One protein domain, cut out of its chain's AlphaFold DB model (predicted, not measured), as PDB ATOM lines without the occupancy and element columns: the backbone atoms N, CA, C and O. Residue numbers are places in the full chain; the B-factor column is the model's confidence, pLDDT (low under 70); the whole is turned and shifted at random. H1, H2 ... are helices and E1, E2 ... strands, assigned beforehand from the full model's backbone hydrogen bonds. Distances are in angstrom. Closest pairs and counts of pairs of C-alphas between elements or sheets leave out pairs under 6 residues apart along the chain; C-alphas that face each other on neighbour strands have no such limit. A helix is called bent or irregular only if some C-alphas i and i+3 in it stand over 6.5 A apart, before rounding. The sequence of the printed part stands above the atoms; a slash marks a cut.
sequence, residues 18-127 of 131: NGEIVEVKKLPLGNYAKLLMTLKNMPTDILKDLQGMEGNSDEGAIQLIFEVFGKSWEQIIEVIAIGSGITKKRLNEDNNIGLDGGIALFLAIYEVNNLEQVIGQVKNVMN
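What this domain is: This is residues 18 to 127 of the 131 residues of an uncharacterized protein of Marinococcus halophilus (UniProt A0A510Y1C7). A small cluster of helices is built round H4: H1 runs side by side with it in the opposite direction, H6 packs on it at a steep tilt, and the short H5 packs on its residues 77 to 81. A helical hairpin, H2 and H3, comes close to this core, H7 reaches away at one end of the longest axis, and the strand E1 runs past Ser 84 of H4 and Ile 109 of H6. The printed part has 110 residues, with one named strand followed by seven named helices, E1 H1 H2 H3 H4 H5 H6 H7, and its class is mostly helix. It is compact, with a radius of gyration of the C-alphas of 13.6 A, and spans 44 by 34 by 20 A.

Where its parts are: E1 holds residues 21 to 25, beginning at C-alpha 21 at (-18.432, 1.606, 47.257), and pairs with no named strand. H1 follows at residues 29 to 40, 16.2 A long. H2 is residues 46 to 55, 15.5 A, and is irregular: C-alphas 51 and 54 are 7.2 A apart. H3 is residues 58 to 71, 20.4 A. H4 is residues 73 to 84, 15.9 A, with C-alpha 73 at (-21.534, 0.411, 24.788). H5 is residues 88 to 93, and H6, the longest helix, is residues 98 to 112, 21.1 A. H7 is residues 115 to 126, 16.5 A, ending with C-alpha 126 at (-36.147, -20.969, 22.205).

How they stand to each other: H4 is the hub, touching three helices. H1 touches it at a shallow tilt of 14 degrees, opposite ways; their closest C-alphas, of Leu 35 and Val 79, are 5.8 A apart. H6 touches H4 at a steep tilt of 56 degrees, the same way, closest at the C-alphas of Gly 83 and Ile 109, 5.6 A. H5 touches residues 77 to 81 of H4 alone, at a steep tilt of 64 degrees, with the C-alphas of Ala 81 and Lys 88 closest at 5.8 A. The closest C-alphas of E1 and H4, of Val 24 and Ser 84, are 5.1 A apart. H2 and H3 touch as a helical hairpin at a shallow tilt of 15 degrees, opposite ways, closest at the C-alphas of Met 53 and Ala 61, 5.4 A. H3 is close to H6 but not clearly touching, with the C-alphas of Ile 65 and Ile 103 closest at 7.7 A. H7 is near H1, and is close to H2 but not clearly touching, with the C-alphas of Gln 51 and Glu 116 closest at 6.1 A. H4 and H7 are apart. Every O i to N i+4 pair is within hydrogen-bond range in H1, H3, H4, H5, H6 and H7; in H2 it is 2 of 6, beside 5 of 7 O i to N i+3 pairs.

The domain as a whole: The two C-alphas farthest apart, of Asn 18 and Asn 127, are 44.8 A from each other. The printed part has no cut, and the seven links between its named elements are tight. The mean pLDDT of the printed part is 84.4; residues 52 to 58 and 122 to 127 are under 70.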
ATOM      1  N   ASN A  18     -12.638   6.720  43.082       86.06
ATOM      2  CA  ASN A  18     -12.644   7.684  44.188       86.06
ATOM      3  C   ASN A  18     -12.782   7.034  45.583       86.06
ATOM      4  O   ASN A  18     -12.935   7.761  46.567       86.06
ATOM      5  N   GLY A  19     -12.772   5.700  45.676       86.81
ATOM      6  CA  GLY A  19     -13.020   4.946  46.910       86.81
ATOM      7  C   GLY A  19     -14.502   4.830  47.296       86.81
ATOM      8  O   GLY A  19     -14.821   4.359  48.385       86.81
ATOM      9  N   GLU A  20     -15.431   5.276  46.442       91.31
ATOM     10  CA  GLU A  20     -16.863   5.040  46.644       91.31
ATOM     11  C   GLU A  20     -17.195   3.563  46.435       91.31
ATOM     12  O   GLU A  20     -16.808   2.970  45.431       91.31
ATOM     13  N   ILE A  21     -17.969   2.989  47.354       92.19
ATOM     14  CA  ILE A  21     -18.432   1.606  47.257       92.19
ATOM     15  C   ILE A  21     -19.861   1.591  46.715       92.19
ATOM     16  O   ILE A  21     -20.789   2.119  47.334       92.19
ATOM     17  N   VAL A  22     -20.040   0.948  45.566       93.38
ATOM     18  CA  VAL A  22     -21.342   0.676  44.958       93.38
ATOM     19  C   VAL A  22     -21.769  -0.744  45.297       93.38
ATOM     20  O   VAL A  22     -21.080  -1.716  44.992       93.38
ATOM     21  N   GLU A  23     -22.950  -0.873  45.889       93.12
ATOM     22  CA  GLU A  23     -23.533  -2.160  46.255       93.12
ATOM     23  C   GLU A  23     -24.429  -2.692  45.117       93.12
ATOM     24  O   GLU A  23     -25.547  -2.218  44.902       93.12
ATOM     25  N   VAL A  24     -23.957  -3.705  44.390       93.69
ATOM     26  CA  VAL A  24     -24.713  -4.401  43.340       93.69
ATOM     27  C   VAL A  24     -25.553  -5.508  43.962       93.69
ATOM     28  O   VAL A  24     -25.019  -6.425  44.577       93.69
ATOM     29  N   LYS A  25     -26.873  -5.458  43.773       92.38
ATOM     30  CA  LYS A  25     -27.829  -6.400  44.376       92.38
ATOM     31  C   LYS A  25     -28.484  -7.302  43.349       92.38
ATOM     32  O   LYS A  25     -28.604  -6.971  42.168       92.38
ATOM     33  N   LYS A  26     -28.994  -8.431  43.835       92.06
ATOM     34  CA  LYS A  26     -29.872  -9.297  43.061       92.06
ATOM     35  C   LYS A  26     -31.139  -8.538  42.698       92.06
ATOM     36  O   LYS A  26     -31.837  -8.005  43.562       92.06
ATOM     37  N   LEU A  27     -31.424  -8.479  41.405       92.00
ATOM     38  CA  LEU A  27     -32.506  -7.664  40.891       92.00
ATOM     39  C   LEU A  27     -33.872  -8.285  41.202       92.00
ATOM     40  O   LEU A  27     -34.055  -9.498  41.053       92.00
ATOM     41  N   PRO A  28     -34.875  -7.460  41.552       91.00
ATOM     42  CA  PRO A  28     -36.257  -7.913  41.570       91.00
ATOM     43  C   PRO A  28     -36.704  -8.281  40.150       91.00
ATOM     44  O   PRO A  28     -36.269  -7.659  39.176       91.00
ATOM     45  N   LEU A  29     -37.630  -9.243  40.032       86.88
ATOM     46  CA  LEU A  29     -38.061  -9.818  38.746       86.88
ATOM     47  C   LEU A  29     -38.387  -8.767  37.669       86.88
ATOM     48  O   LEU A  29     -38.017  -8.939  36.512       86.88
ATOM     49  N   GLY A  30     -39.052  -7.666  38.036       88.00
ATOM     50  CA  GLY A  30     -39.419  -6.608  37.090       88.00
ATOM     51  C   GLY A  30     -38.219  -5.876  36.475       88.00
ATOM     52  O   GLY A  30     -38.221  -5.599  35.278       88.00
ATOM     53  N   ASN A  31     -37.175  -5.591  37.261       88.44
ATOM     54  CA  ASN A  31     -35.942  -4.990  36.737       88.44
ATOM     55  C   ASN A  31     -35.094  -6.027  36.002       88.44
ATOM     56  O   ASN A  31     -34.489  -5.714  34.980       88.44
ATOM     57  N   TYR A  32     -35.128  -7.273  36.464       86.56
ATOM     58  CA  TYR A  32     -34.485  -8.386  35.783       86.56
ATOM     59  C   TYR A  32     -35.050  -8.583  34.365       86.56
ATOM     60  O   TYR A  32     -34.297  -8.734  33.408       86.56
ATOM     61  N   ALA A  33     -36.373  -8.496  34.192       86.75
ATOM     62  CA  ALA A  33     -37.011  -8.572  32.878       86.75
ATOM     63  C   ALA A  33     -36.530  -7.461  31.929       86.75
ATOM     64  O   ALA A  33     -36.280  -7.726  30.755       86.75
ATOM     65  N   LYS A  34     -36.348  -6.233  32.438       88.81
ATOM     66  CA  LYS A  34     -35.779  -5.123  31.656       88.81
ATOM     67  C   LYS A  34     -34.346  -5.425  31.233       88.81
ATOM     68  O   LYS A  34     -34.028  -5.279  30.060       88.81
ATOM     69  N   LEU A  35     -33.523  -5.918  32.159       87.38
ATOM     70  CA  LEU A  35     -32.145  -6.314  31.873       87.38
ATOM     71  C   LEU A  35     -32.088  -7.388  30.774       87.38
ATOM     72  O   LEU A  35     -31.309  -7.260  29.834       87.38
ATOM     73  N   LEU A  36     -32.965  -8.396  30.822       84.94
ATOM     74  CA  LEU A  36     -33.058  -9.416  29.772       84.94
ATOM     75  C   LEU A  36     -33.476  -8.841  28.413       84.94
ATOM     76  O   LEU A  36     -32.966  -9.280  27.384       84.94
ATOM     77  N   MET A  37     -34.387  -7.863  28.382       85.12
ATOM     78  CA  MET A  37     -34.759  -7.186  27.134       85.12
ATOM     79  C   MET A  37     -33.595  -6.375  26.558       85.12
ATOM     80  O   MET A  37     -33.366  -6.433  25.352       85.12
ATOM     81  N   THR A  38     -32.835  -5.677  27.402       86.88
ATOM     82  CA  THR A  38     -31.627  -4.960  26.977       86.88
ATOM     83  C   THR A  38     -30.588  -5.921  26.402       86.88
ATOM     84  O   THR A  38     -30.072  -5.674  25.315       86.88
ATOM     85  N   LEU A  39     -30.344  -7.060  27.059       82.56
ATOM     86  CA  LEU A  39     -29.438  -8.093  26.545       82.56
ATOM     87  C   LEU A  39     -29.924  -8.675  25.215       82.56
ATOM     88  O   LEU A  39     -29.133  -8.834  24.295       82.56
ATOM     89  N   LYS A  40     -31.226  -8.947  25.062       80.94
ATOM     90  CA  LYS A  40     -31.802  -9.430  23.795       80.94
ATOM     91  C   LYS A  40     -31.533  -8.477  22.622       80.94
ATOM     92  O   LYS A  40     -31.442  -8.934  21.485       80.94
ATOM     93  N   ASN A  41     -31.432  -7.178  22.892       82.25
ATOM     94  CA  ASN A  41     -31.164  -6.160  21.879       82.25
ATOM     95  C   ASN A  41     -29.669  -6.019  21.542       82.25
ATOM     96  O   ASN A  41     -29.332  -5.254  20.639       82.25
ATOM     97  N   MET A  42     -28.776  -6.730  22.239       83.38
ATOM     98  CA  MET A  42     -27.367  -6.801  21.859       83.38
ATOM     99  C   MET A  42     -27.183  -7.671  20.603       83.38
ATOM    100  O   MET A  42     -27.960  -8.603  20.364       83.38
ATOM    101  N   PRO A  43     -26.140  -7.404  19.801       80.62
ATOM    102  CA  PRO A  43     -25.766  -8.257  18.681       80.62
ATOM    103  C   PRO A  43     -25.604  -9.730  19.095       80.62
ATOM    104  O   PRO A  43     -25.158 -10.059  20.196       80.62
ATOM    105  N   THR A  44     -26.000 -10.655  18.217       79.06
ATOM    106  CA  THR A  44     -26.019 -12.093  18.549       79.06
ATOM    107  C   THR A  44     -24.617 -12.680  18.736       79.06
ATOM    108  O   THR A  44     -24.473 -13.651  19.474       79.06
ATOM    109  N   ASP A  45     -23.600 -12.116  18.081       79.12
ATOM    110  CA  ASP A  45     -22.183 -12.412  18.318       79.12
ATOM    111  C   ASP A  45     -21.786 -12.052  19.756       79.12
ATOM    112  O   ASP A  45     -21.365 -12.932  20.498       79.12
ATOM    113  N   ILE A  46     -22.117 -10.843  20.213       78.19
ATOM    114  CA  ILE A  46     -21.856 -10.378  21.587       78.19
ATOM    115  C   ILE A  46     -22.520 -11.271  22.645       78.19
ATOM    116  O   ILE A  46     -21.923 -11.621  23.661       78.19
ATOM    117  N   LEU A  47     -23.755 -11.713  22.398       75.25
ATOM    118  CA  LEU A  47     -24.453 -12.647  23.287       75.25
ATOM    119  C   LEU A  47     -23.848 -14.056  23.323       75.25
ATOM    120  O   LEU A  47     -24.200 -14.842  24.205       75.25
ATOM    121  N   LYS A  48     -23.038 -14.441  22.335       77.56
ATOM    122  CA  LYS A  48     -22.264 -15.689  22.377       77.56
ATOM    123  C   LYS A  48     -20.961 -15.468  23.132       77.56
ATOM    124  O   LYS A  48     -20.618 -16.299  23.965       77.56
ATOM    125  N   ASP A  49     -20.319 -14.330  22.905       77.94
ATOM    126  CA  ASP A  49     -19.067 -13.940  23.552       77.94
ATOM    127  C   ASP A  49     -19.221 -13.880  25.080       77.94
ATOM    128  O   ASP A  49     -18.434 -14.482  25.808       77.94
ATOM    129  N   LEU A  50     -20.315 -13.288  25.573       73.31
ATOM    130  CA  LEU A  50     -20.630 -13.240  27.008       73.31
ATOM    131  C   LEU A  50     -20.825 -14.627  27.643       73.31
ATOM    132  O   LEU A  50     -20.488 -14.824  28.805       73.31
ATOM    133  N   GLN A  51     -21.340 -15.606  26.895       72.31
ATOM    134  CA  GLN A  51     -21.502 -16.977  27.399       72.31
ATOM    135  C   GLN A  51     -20.183 -17.741  27.470       72.31
ATOM    136  O   GLN A  51     -20.064 -18.679  28.247       72.31
ATOM    137  N   GLY A  52     -19.200 -17.360  26.654       68.12
ATOM    138  CA  GLY A  52     -17.873 -17.966  26.679       68.12
ATOM    139  C   GLY A  52     -17.010 -17.495  27.851       68.12
ATOM    140  O   GLY A  52     -15.936 -18.049  28.061       68.12
ATOM    141  N   MET A  53     -17.433 -16.479  28.613       69.00
ATOM    142  CA  MET A  53     -16.564 -15.818  29.592       69.00
ATOM    143  C   MET A  53     -16.126 -16.706  30.767       69.00
ATOM    144  O   MET A  53     -14.976 -16.584  31.172       69.00
ATOM    145  N   GLU A  54     -16.957 -17.620  31.289       60.38
ATOM    146  CA  GLU A  54     -16.554 -18.498  32.414       60.38
ATOM    147  C   GLU A  54     -15.586 -19.635  32.001       60.38
ATOM    148  O   GLU A  54     -15.061 -20.335  32.866       60.38
ATOM    149  N   GLY A  55     -15.311 -19.823  30.700       56.16
ATOM    150  CA  GLY A  55     -14.483 -20.925  30.179       56.16
ATOM    151  C   GLY A  55     -13.181 -20.524  29.477       56.16
ATOM    152  O   GLY A  55     -12.454 -21.407  29.019       56.16
ATOM    153  N   ASN A  56     -12.887 -19.228  29.351       59.47
ATOM    154  CA  ASN A  56     -11.691 -18.741  28.659       59.47
ATOM    155  C   ASN A  56     -10.524 -18.501  29.625       59.47
ATOM    156  O   ASN A  56     -10.728 -18.237  30.807       59.47
ATOM    157  N   SER A  57      -9.291 -18.564  29.108       60.78
ATOM    158  CA  SER A  57      -8.124 -18.033  29.820       60.78
ATOM    159  C   SER A  57      -8.322 -16.544  30.120       60.78
ATOM    160  O   SER A  57      -9.012 -15.851  29.366       60.78
ATOM    161  N   ASP A  58      -7.689 -16.046  31.185       68.88
ATOM    162  CA  ASP A  58      -7.829 -14.655  31.644       68.88
ATOM    163  C   ASP A  58      -7.647 -13.631  30.500       68.88
ATOM    164  O   ASP A  58      -8.410 -12.675  30.385       68.88
ATOM    165  N   GLU A  59      -6.710 -13.877  29.577       70.06
ATOM    166  CA  GLU A  59      -6.474 -13.034  28.392       70.06
ATOM    167  C   GLU A  59      -7.621 -13.069  27.366       70.06
ATOM    168  O   GLU A  59      -7.995 -12.030  26.818       70.06
ATOM    169  N   GLY A  60      -8.221 -14.239  27.123       74.25
ATOM    170  CA  GLY A  60      -9.356 -14.380  26.206       74.25
ATOM    171  C   GLY A  60     -10.625 -13.727  26.755       74.25
ATOM    172  O   GLY A  60     -11.358 -13.074  26.014       74.25
ATOM    173  N   ALA A  61     -10.856 -13.834  28.065       71.94
ATOM    174  CA  ALA A  61     -11.978 -13.175  28.727       71.94
ATOM    175  C   ALA A  61     -11.876 -11.640  28.649       71.94
ATOM    176  O   ALA A  61     -12.871 -10.972  28.371       71.94
ATOM    177  N   ILE A  62     -10.672 -11.080  28.821       75.38
ATOM    178  CA  ILE A  62     -10.423  -9.635  28.694       75.38
ATOM    179  C   ILE A  62     -10.736  -9.142  27.278       75.38
ATOM    180  O   ILE A  62     -11.417  -8.127  27.115       75.38
ATOM    181  N   GLN A  63     -10.279  -9.861  26.250       79.88
ATOM    182  CA  GLN A  63     -10.531  -9.469  24.865       79.88
ATOM    183  C   GLN A  63     -12.031  -9.473  24.538       79.88
ATOM    184  O   GLN A  63     -12.529  -8.515  23.945       79.88
ATOM    185  N   LEU A  64     -12.767 -10.493  24.994       79.69
ATOM    186  CA  LEU A  64     -14.222 -10.555  24.829       79.69
ATOM    187  C   LEU A  64     -14.914  -9.381  25.526       79.69
ATOM    188  O   LEU A  64     -15.767  -8.736  24.922       79.69
ATOM    189  N   ILE A  65     -14.521  -9.042  26.759       80.88
ATOM    190  CA  ILE A  65     -15.069  -7.876  27.469       80.88
ATOM    191  C   ILE A  65     -14.855  -6.597  26.651       80.88
ATOM    192  O   ILE A  65     -15.801  -5.834  26.460       80.88
ATOM    193  N   PHE A  66     -13.653  -6.362  26.122       83.38
ATOM    194  CA  PHE A  66     -13.390  -5.169  25.314       83.38
ATOM    195  C   PHE A  66     -14.184  -5.139  24.009       83.38
ATOM    196  O   PHE A  66     -14.677  -4.078  23.628       83.38
ATOM    197  N   GLU A  67     -14.369  -6.276  23.339       84.19
ATOM    198  CA  GLU A  67     -15.203  -6.351  22.137       84.19
ATOM    199  C   GLU A  67     -16.678  -6.057  22.437       84.19
ATOM    200  O   GLU A  67     -17.313  -5.284  21.712       84.19
ATOM    201  N   VAL A  68     -17.209  -6.613  23.531       83.06
ATOM    202  CA  VAL A  68     -18.577  -6.352  24.008       83.06
ATOM    203  C   VAL A  68     -18.736  -4.855  24.297       83.06
ATOM    204  O   VAL A  68     -19.660  -4.230  23.770       83.06
ATOM    205  N   PHE A  69     -17.811  -4.260  25.056       85.12
ATOM    206  CA  PHE A  69     -17.812  -2.832  25.395       85.12
ATOM    207  C   PHE A  69     -17.652  -1.920  24.177       85.12
ATOM    208  O   PHE A  69     -18.339  -0.904  24.092       85.12
ATOM    209  N   GLY A  70     -16.827  -2.294  23.198       85.31
ATOM    210  CA  GLY A  70     -16.632  -1.517  21.975       85.31
ATOM    211  C   GLY A  70     -17.830  -1.551  21.023       85.31
ATOM    212  O   GLY A  70     -18.147  -0.541  20.396       85.31
ATOM    213  N   LYS A  71     -18.519  -2.693  20.907       86.12
ATOM    214  CA  LYS A  71     -19.644  -2.870  19.967       86.12
ATOM    215  C   LYS A  71     -21.008  -2.511  20.560       86.12
ATOM    216  O   LYS A  71     -21.911  -2.153  19.809       86.12
ATOM    217  N   SER A  72     -21.177  -2.651  21.875       86.62
ATOM    218  CA  SER A  72     -22.482  -2.569  22.554       86.62
ATOM    219  C   SER A  72     -22.467  -1.631  23.761       86.62
ATOM    220  O   SER A  72     -23.141  -1.893  24.759       86.62
ATOM    221  N   TRP A  73     -21.699  -0.539  23.684       88.31
ATOM    222  CA  TRP A  73     -21.534   0.411  24.788       88.31
ATOM    223  C   TRP A  73     -22.869   0.907  25.361       88.31
ATOM    224  O   TRP A  73     -23.108   0.783  26.559       88.31
ATOM    225  N   GLU A  74     -23.781   1.389  24.513       89.88
ATOM    226  CA  GLU A  74     -25.091   1.905  24.945       89.88
ATOM    227  C   GLU A  74     -25.916   0.853  25.705       89.88
ATOM    228  O   GLU A  74     -26.544   1.145  26.728       89.88
ATOM    229  N   GLN A  75     -25.895  -0.394  25.232       89.81
ATOM    230  CA  GLN A  75     -26.596  -1.504  25.871       89.81
ATOM    231  C   GLN A  75     -25.923  -1.894  27.188       89.81
ATOM    232  O   GLN A  75     -26.618  -2.208  28.150       89.81
ATOM    233  N   ILE A  76     -24.593  -1.842  27.269       90.38
ATOM    234  CA  ILE A  76     -23.867  -2.086  28.519       90.38
ATOM    235  C   ILE A  76     -24.176  -1.006  29.547       90.38
ATOM    236  O   ILE A  76     -24.490  -1.343  30.685       90.38
ATOM    237  N   ILE A  77     -24.168   0.271  29.160       94.56
ATOM    238  CA  ILE A  77     -24.569   1.368  30.045       94.56
ATOM    239  C   ILE A  77     -25.982   1.142  30.575       94.56
ATOM    240  O   ILE A  77     -26.258   1.379  31.750       94.56
ATOM    241  N   GLU A  78     -26.890   0.645  29.739       94.25
ATOM    242  CA  GLU A  78     -28.232   0.298  30.182       94.25
ATOM    243  C   GLU A  78     -28.268  -0.905  31.137       94.25
ATOM    244  O   GLU A  78     -28.950  -0.828  32.160       94.25
ATOM    245  N   VAL A  79     -27.507  -1.970  30.869       92.19
ATOM    246  CA  VAL A  79     -27.368  -3.112  31.789       92.19
ATOM    247  C   VAL A  79     -26.823  -2.649  33.137       92.19
ATOM    248  O   VAL A  79     -27.397  -2.991  34.173       92.19
ATOM    249  N   ILE A  80     -25.760  -1.841  33.133       95.06
ATOM    250  CA  ILE A  80     -25.148  -1.314  34.350       95.06
ATOM    251  C   ILE A  80     -26.143  -0.430  35.095       95.06
ATOM    252  O   ILE A  80     -26.319  -0.612  36.298       95.06
ATOM    253  N   ALA A  81     -26.852   0.468  34.411       96.56
ATOM    254  CA  ALA A  81     -27.844   1.331  35.044       96.56
ATOM    255  C   ALA A  81     -28.972   0.535  35.718       96.56
ATOM    256  O   ALA A  81     -29.367   0.839  36.843       96.56
ATOM    257  N   ILE A  82     -29.473  -0.513  35.056       94.44
ATOM    258  CA  ILE A  82     -30.511  -1.385  35.619       94.44
ATOM    259  C   ILE A  82     -29.967  -2.193  36.803       94.44
ATOM    260  O   ILE A  82     -30.649  -2.303  37.821       94.44
ATOM    261  N   GLY A  83     -28.768  -2.764  36.663       92.06
ATOM    262  CA  GLY A  83     -28.170  -3.684  37.631       92.06
ATOM    263  C   GLY A  83     -27.605  -3.020  38.887       92.06
ATOM    264  O   GLY A  83     -27.702  -3.585  39.973       92.06
ATOM    265  N   SER A  84     -27.043  -1.819  38.746       93.38
ATOM    266  CA  SER A  84     -26.426  -1.056  39.842       93.38
ATOM    267  C   SER A  84     -27.357  -0.003  40.450       93.38
ATOM    268  O   SER A  84     -27.117   0.466  41.557       93.38
ATOM    269  N   GLY A  85     -28.404   0.412  39.728       93.19
ATOM    270  CA  GLY A  85     -29.225   1.568  40.092       93.19
ATOM    271  C   GLY A  85     -28.566   2.927  39.809       93.19
ATOM    272  O   GLY A  85     -29.178   3.963  40.076       93.19
ATOM    273  N   ILE A  86     -27.350   2.958  39.249       95.38
ATOM    274  CA  ILE A  86     -26.678   4.194  38.837       95.38
ATOM    275  C   ILE A  86     -27.378   4.775  37.601       95.38
ATOM    276  O   ILE A  86     -27.764   4.067  36.673       95.38
ATOM    277  N   THR A  87     -27.542   6.097  37.551       96.44
ATOM    278  CA  THR A  87     -28.150   6.745  36.381       96.44
ATOM    279  C   THR A  87     -27.230   6.684  35.156       96.44
ATOM    280  O   THR A  87     -26.020   6.867  35.275       96.44
ATOM    281  N   LYS A  88     -27.803   6.532  33.951       95.50
ATOM    282  CA  LYS A  88     -27.036   6.574  32.687       95.50
ATOM    283  C   LYS A  88     -26.203   7.849  32.540       95.50
ATOM    284  O   LYS A  88     -25.109   7.804  31.995       95.50
ATOM    285  N   LYS A  89     -26.713   8.982  33.037       95.75
ATOM    286  CA  LYS A  89     -25.981  10.252  33.041       95.75
ATOM    287  C   LYS A  89     -24.674  10.118  33.821       95.75
ATOM    288  O   LYS A  89     -23.611  10.405  33.291       95.75
ATOM    289  N   ARG A  90     -24.759   9.617  35.055       95.25
ATOM    290  CA  ARG A  90     -23.585   9.409  35.902       95.25
ATOM    291  C   ARG A  90     -22.609   8.412  35.275       95.25
ATOM    292  O   ARG A  90     -21.428   8.708  35.224       95.25
ATOM    293  N   LEU A  91     -23.093   7.294  34.733       95.00
ATOM    294  CA  LEU A  91     -22.230   6.303  34.075       95.00
ATOM    295  C   LEU A  91     -21.423   6.870  32.895       95.00
ATOM    296  O   LEU A  91     -20.320   6.402  32.648       95.00
ATOM    297  N   ASN A  92     -21.962   7.856  32.173       92.00
ATOM    298  CA  ASN A  92     -21.287   8.461  31.023       92.00
ATOM    299  C   ASN A  92     -20.391   9.656  31.382       92.00
ATOM    300  O   ASN A  92     -19.468   9.963  30.634       92.00
ATOM    301  N   GLU A  93     -20.687  10.368  32.471       93.31
ATOM    302  CA  GLU A  93     -20.038  11.648  32.798       93.31
ATOM    303  C   GLU A  93     -19.077  11.559  33.999       93.31
ATOM    304  O   GLU A  93     -18.253  12.453  34.194       93.31
ATOM    305  N   ASP A  94     -19.178  10.516  34.827       91.94
ATOM    306  CA  ASP A  94     -18.377  10.360  36.042       91.94
ATOM    307  C   ASP A  94     -17.043   9.663  35.745       91.94
ATOM    308  O   ASP A  94     -16.959   8.439  35.609       91.94
ATOM    309  N   ASN A  95     -15.971  10.454  35.696       91.00
ATOM    310  CA  ASN A  95     -14.609   9.959  35.475       91.00
ATOM    311  C   ASN A  95     -14.124   8.984  36.561       91.00
ATOM    312  O   ASN A  95     -13.147   8.281  36.326       91.00
ATOM    313  N   ASN A  96     -14.775   8.931  37.729       89.75
ATOM    314  CA  ASN A  96     -14.415   7.980  38.786       89.75
ATOM    315  C   ASN A  96     -14.962   6.572  38.522       89.75
ATOM    316  O   ASN A  96     -14.530   5.625  39.177       89.75
ATOM    317  N   ILE A  97     -15.916   6.432  37.595       92.88
ATOM    318  CA  ILE A  97     -16.397   5.126  37.137       92.88
ATOM    319  C   ILE A  97     -15.457   4.610  36.055       92.88
ATOM    320  O   ILE A  97     -14.979   3.488  36.163       92.88
ATOM    321  N   GLY A  98     -15.175   5.429  35.037       90.50
ATOM    322  CA  GLY A  98     -14.265   5.046  33.960       90.50
ATOM    323  C   GLY A  98     -14.661   3.737  33.260       90.50
ATOM    324  O   GLY A  98     -15.769   3.215  33.409       90.50
ATOM    325  N   LEU A  99     -13.742   3.199  32.458       88.44
ATOM    326  CA  LEU A  99     -13.946   1.901  31.807       88.44
ATOM    327  C   LEU A  99     -13.768   0.745  32.800       88.44
ATOM    328  O   LEU A  99     -14.516  -0.227  32.764       88.44
ATOM    329  N   ASP A 100     -12.794   0.863  33.693       88.19
ATOM    330  CA  ASP A 100     -12.447  -0.107  34.727       88.19
ATOM    331  C   ASP A 100     -13.591  -0.330  35.722       88.19
ATOM    332  O   ASP A 100     -14.024  -1.470  35.912       88.19
ATOM    333  N   GLY A 101     -14.162   0.740  36.281       91.25
ATOM    334  CA  GLY A 101     -15.342   0.641  37.140       91.25
ATOM    335  C   GLY A 101     -16.576   0.181  36.366       91.25
ATOM    336  O   GLY A 101     -17.354  -0.623  36.878       91.25
ATOM    337  N   GLY A 102     -16.735   0.592  35.101       91.75
ATOM    338  CA  GLY A 102     -17.788   0.078  34.220       91.75
ATOM    339  C   GLY A 102     -17.726  -1.447  34.038       91.75
ATOM    340  O   GLY A 102     -18.742  -2.133  34.178       91.75
ATOM    341  N   ILE A 103     -16.532  -1.992  33.793       89.69
ATOM    342  CA  ILE A 103     -16.293  -3.438  33.692       89.69
ATOM    343  C   ILE A 103     -16.568  -4.124  35.032       89.69
ATOM    344  O   ILE A 103     -17.292  -5.121  35.066       89.69
ATOM    345  N   ALA A 104     -16.054  -3.587  36.141       90.56
ATOM    346  CA  ALA A 104     -16.256  -4.163  37.469       90.56
ATOM    347  C   ALA A 104     -17.746  -4.230  37.851       90.56
ATOM    348  O   ALA A 104     -18.225  -5.268  38.315       90.56
ATOM    349  N   LEU A 105     -18.499  -3.158  37.585       94.12
ATOM    350  CA  LEU A 105     -19.947  -3.110  37.783       94.12
ATOM    351  C   LEU A 105     -20.665  -4.138  36.909       94.12
ATOM    352  O   LEU A 105     -21.510  -4.877  37.410       94.12
ATOM    353  N   PHE A 106     -20.329  -4.217  35.619       91.94
ATOM    354  CA  PHE A 106     -20.931  -5.190  34.710       91.94
ATOM    355  C   PHE A 106     -20.703  -6.632  35.180       91.94
ATOM    356  O   PHE A 106     -21.658  -7.403  35.262       91.94
ATOM    357  N   LEU A 107     -19.468  -6.984  35.551       88.75
ATOM    358  CA  LEU A 107     -19.124  -8.314  36.060       88.75
ATOM    359  C   LEU A 107     -19.851  -8.629  37.369       88.75
ATOM    360  O   LEU A 107     -20.400  -9.720  37.526       88.75
ATOM    361  N   ALA A 108     -19.915  -7.667  38.292       91.69
ATOM    362  CA  ALA A 108     -20.659  -7.832  39.533       91.69
ATOM    363  C   ALA A 108     -22.153  -8.073  39.273       91.69
ATOM    364  O   ALA A 108     -22.750  -8.957  39.887       91.69
ATOM    365  N   ILE A 109     -22.749  -7.343  38.326       92.25
ATOM    366  CA  ILE A 109     -24.142  -7.546  37.916       92.25
ATOM    367  C   ILE A 109     -24.312  -8.934  37.302       92.25
ATOM    368  O   ILE A 109     -25.265  -9.624  37.666       92.25
ATOM    369  N   TYR A 110     -23.403  -9.341  36.413       87.88
ATOM    370  CA  TYR A 110     -23.426 -10.638  35.740       87.88
ATOM    371  C   TYR A 110     -23.436 -11.801  36.735       87.88
ATOM    372  O   TYR A 110     -24.277 -12.699  36.632       87.88
ATOM    373  N   GLU A 111     -22.568 -11.731  37.743       86.81
ATOM    374  CA  GLU A 111     -22.416 -12.744  38.787       86.81
ATOM    375  C   GLU A 111     -23.606 -12.771  39.760       86.81
ATOM    376  O   GLU A 111     -24.274 -13.796  39.900       86.81
ATOM    377  N   VAL A 112     -23.929 -11.635  40.390       90.75
ATOM    378  CA  VAL A 112     -24.996 -11.529  41.408       90.75
ATOM    379  C   VAL A 112     -26.361 -11.920  40.840       90.75
ATOM    380  O   VAL A 112     -27.204 -12.523  41.515       90.75
ATOM    381  N   ASN A 113     -26.594 -11.596  39.567       89.19
ATOM    382  CA  ASN A 113     -27.839 -11.910  38.881       89.19
ATOM    383  C   ASN A 113     -27.808 -13.251  38.149       89.19
ATOM    384  O   ASN A 113     -28.850 -13.648  37.631       89.19
ATOM    385  N   ASN A 114     -26.683 -13.972  38.151       87.25
ATOM    386  CA  ASN A 114     -26.533 -15.272  37.498       87.25
ATOM    387  C   ASN A 114     -26.992 -15.237  36.026       87.25
ATOM    388  O   ASN A 114     -27.801 -16.056  35.574       87.25
ATOM    389  N   LEU A 115     -26.537 -14.211  35.299       84.62
ATOM    390  CA  LEU A 115     -27.003 -13.939  33.938       84.62
ATOM    391  C   LEU A 115     -26.654 -15.082  32.982       84.62
ATOM    392  O   LEU A 115     -27.459 -15.402  32.112       84.62
ATOM    393  N   GLU A 116     -25.513 -15.743  33.179       81.81
ATOM    394  CA  GLU A 116     -25.097 -16.892  32.375       81.81
ATOM    395  C   GLU A 116     -26.165 -17.991  32.338       81.81
ATOM    396  O   GLU A 116     -26.649 -18.366  31.263       81.81
ATOM    397  N   GLN A 117     -26.578 -18.474  33.516       81.44
ATOM    398  CA  GLN A 117     -27.546 -19.562  33.616       81.44
ATOM    399  C   GLN A 117     -28.897 -19.146  33.046       81.44
ATOM    400  O   GLN A 117     -29.538 -19.938  32.354       81.44
ATOM    401  N   VAL A 118     -29.326 -17.904  33.283       79.25
ATOM    402  CA  VAL A 118     -30.611 -17.425  32.765       79.25
ATOM    403  C   VAL A 118     -30.591 -17.307  31.244       79.25
ATOM    404  O   VAL A 118     -31.515 -17.791  30.587       79.25
ATOM    405  N   ILE A 119     -29.535 -16.743  30.651       76.62
ATOM    406  CA  ILE A 119     -29.398 -16.678  29.189       76.62
ATOM    407  C   ILE A 119     -29.358 -18.101  28.607       76.62
ATOM    408  O   ILE A 119     -30.018 -18.372  27.600       76.62
ATOM    409  N   GLY A 120     -28.638 -19.028  29.248       76.06
ATOM    410  CA  GLY A 120     -28.593 -20.440  28.860       76.06
ATOM    411  C   GLY A 120     -29.974 -21.107  28.864       76.06
ATOM    412  O   GLY A 120     -30.381 -21.706  27.866       76.06
ATOM    413  N   GLN A 121     -30.741 -20.944  29.946       72.38
ATOM    414  CA  GLN A 121     -32.104 -21.473  30.067       72.38
ATOM    415  C   GLN A 121     -33.046 -20.900  29.000       72.38
ATOM    416  O   GLN A 121     -33.788 -21.654  28.367       72.38
ATOM    417  N   VAL A 122     -32.986 -19.590  28.745       69.56
ATOM    418  CA  VAL A 122     -33.812 -18.933  27.721       69.56
ATOM    419  C   VAL A 122     -33.484 -19.458  26.319       69.56
ATOM    420  O   VAL A 122     -34.400 -19.787  25.562       69.56
ATOM    421  N   LYS A 123     -32.199 -19.610  25.966       66.56
ATOM    422  CA  LYS A 123     -31.798 -20.199  24.673       66.56
ATOM    423  C   LYS A 123     -32.287 -21.639  24.525       66.56
ATOM    424  O   LYS A 123     -32.809 -21.983  23.467       66.56
ATOM    425  N   ASN A 124     -32.176 -22.456  25.571       69.31
ATOM    426  CA  ASN A 124     -32.645 -23.845  25.543       69.31
ATOM    427  C   ASN A 124     -34.153 -23.945  25.280       69.31
ATOM    428  O   ASN A 124     -34.589 -24.849  24.573       69.31
ATOM    429  N   VAL A 125     -34.951 -23.006  25.799       68.44
ATOM    430  CA  VAL A 125     -36.391 -22.941  25.514       68.44
ATOM    431  C   VAL A 125     -36.664 -22.479  24.080       68.44
ATOM    432  O   VAL A 125     -37.516 -23.060  23.417       68.44
ATOM    433  N   MET A 126     -35.942 -21.475  23.573       63.12
ATOM    434  CA  MET A 126     -36.147 -20.969  22.205       63.12
ATOM    435  C   MET A 126     -35.684 -21.941  21.113       63.12
ATOM    436  O   MET A 126     -36.276 -21.969  20.037       63.12
ATOM    437  N   ASN A 127     -34.646 -22.732  21.385       66.25
ATOM    438  CA  ASN A 127     -34.082 -23.702  20.445       66.25
ATOM    439  C   ASN A 127     -34.731 -25.090  20.544       66.25
ATOM    440  O   ASN A 127     -34.323 -25.999  19.820       66.25
TER     441      ASN A 127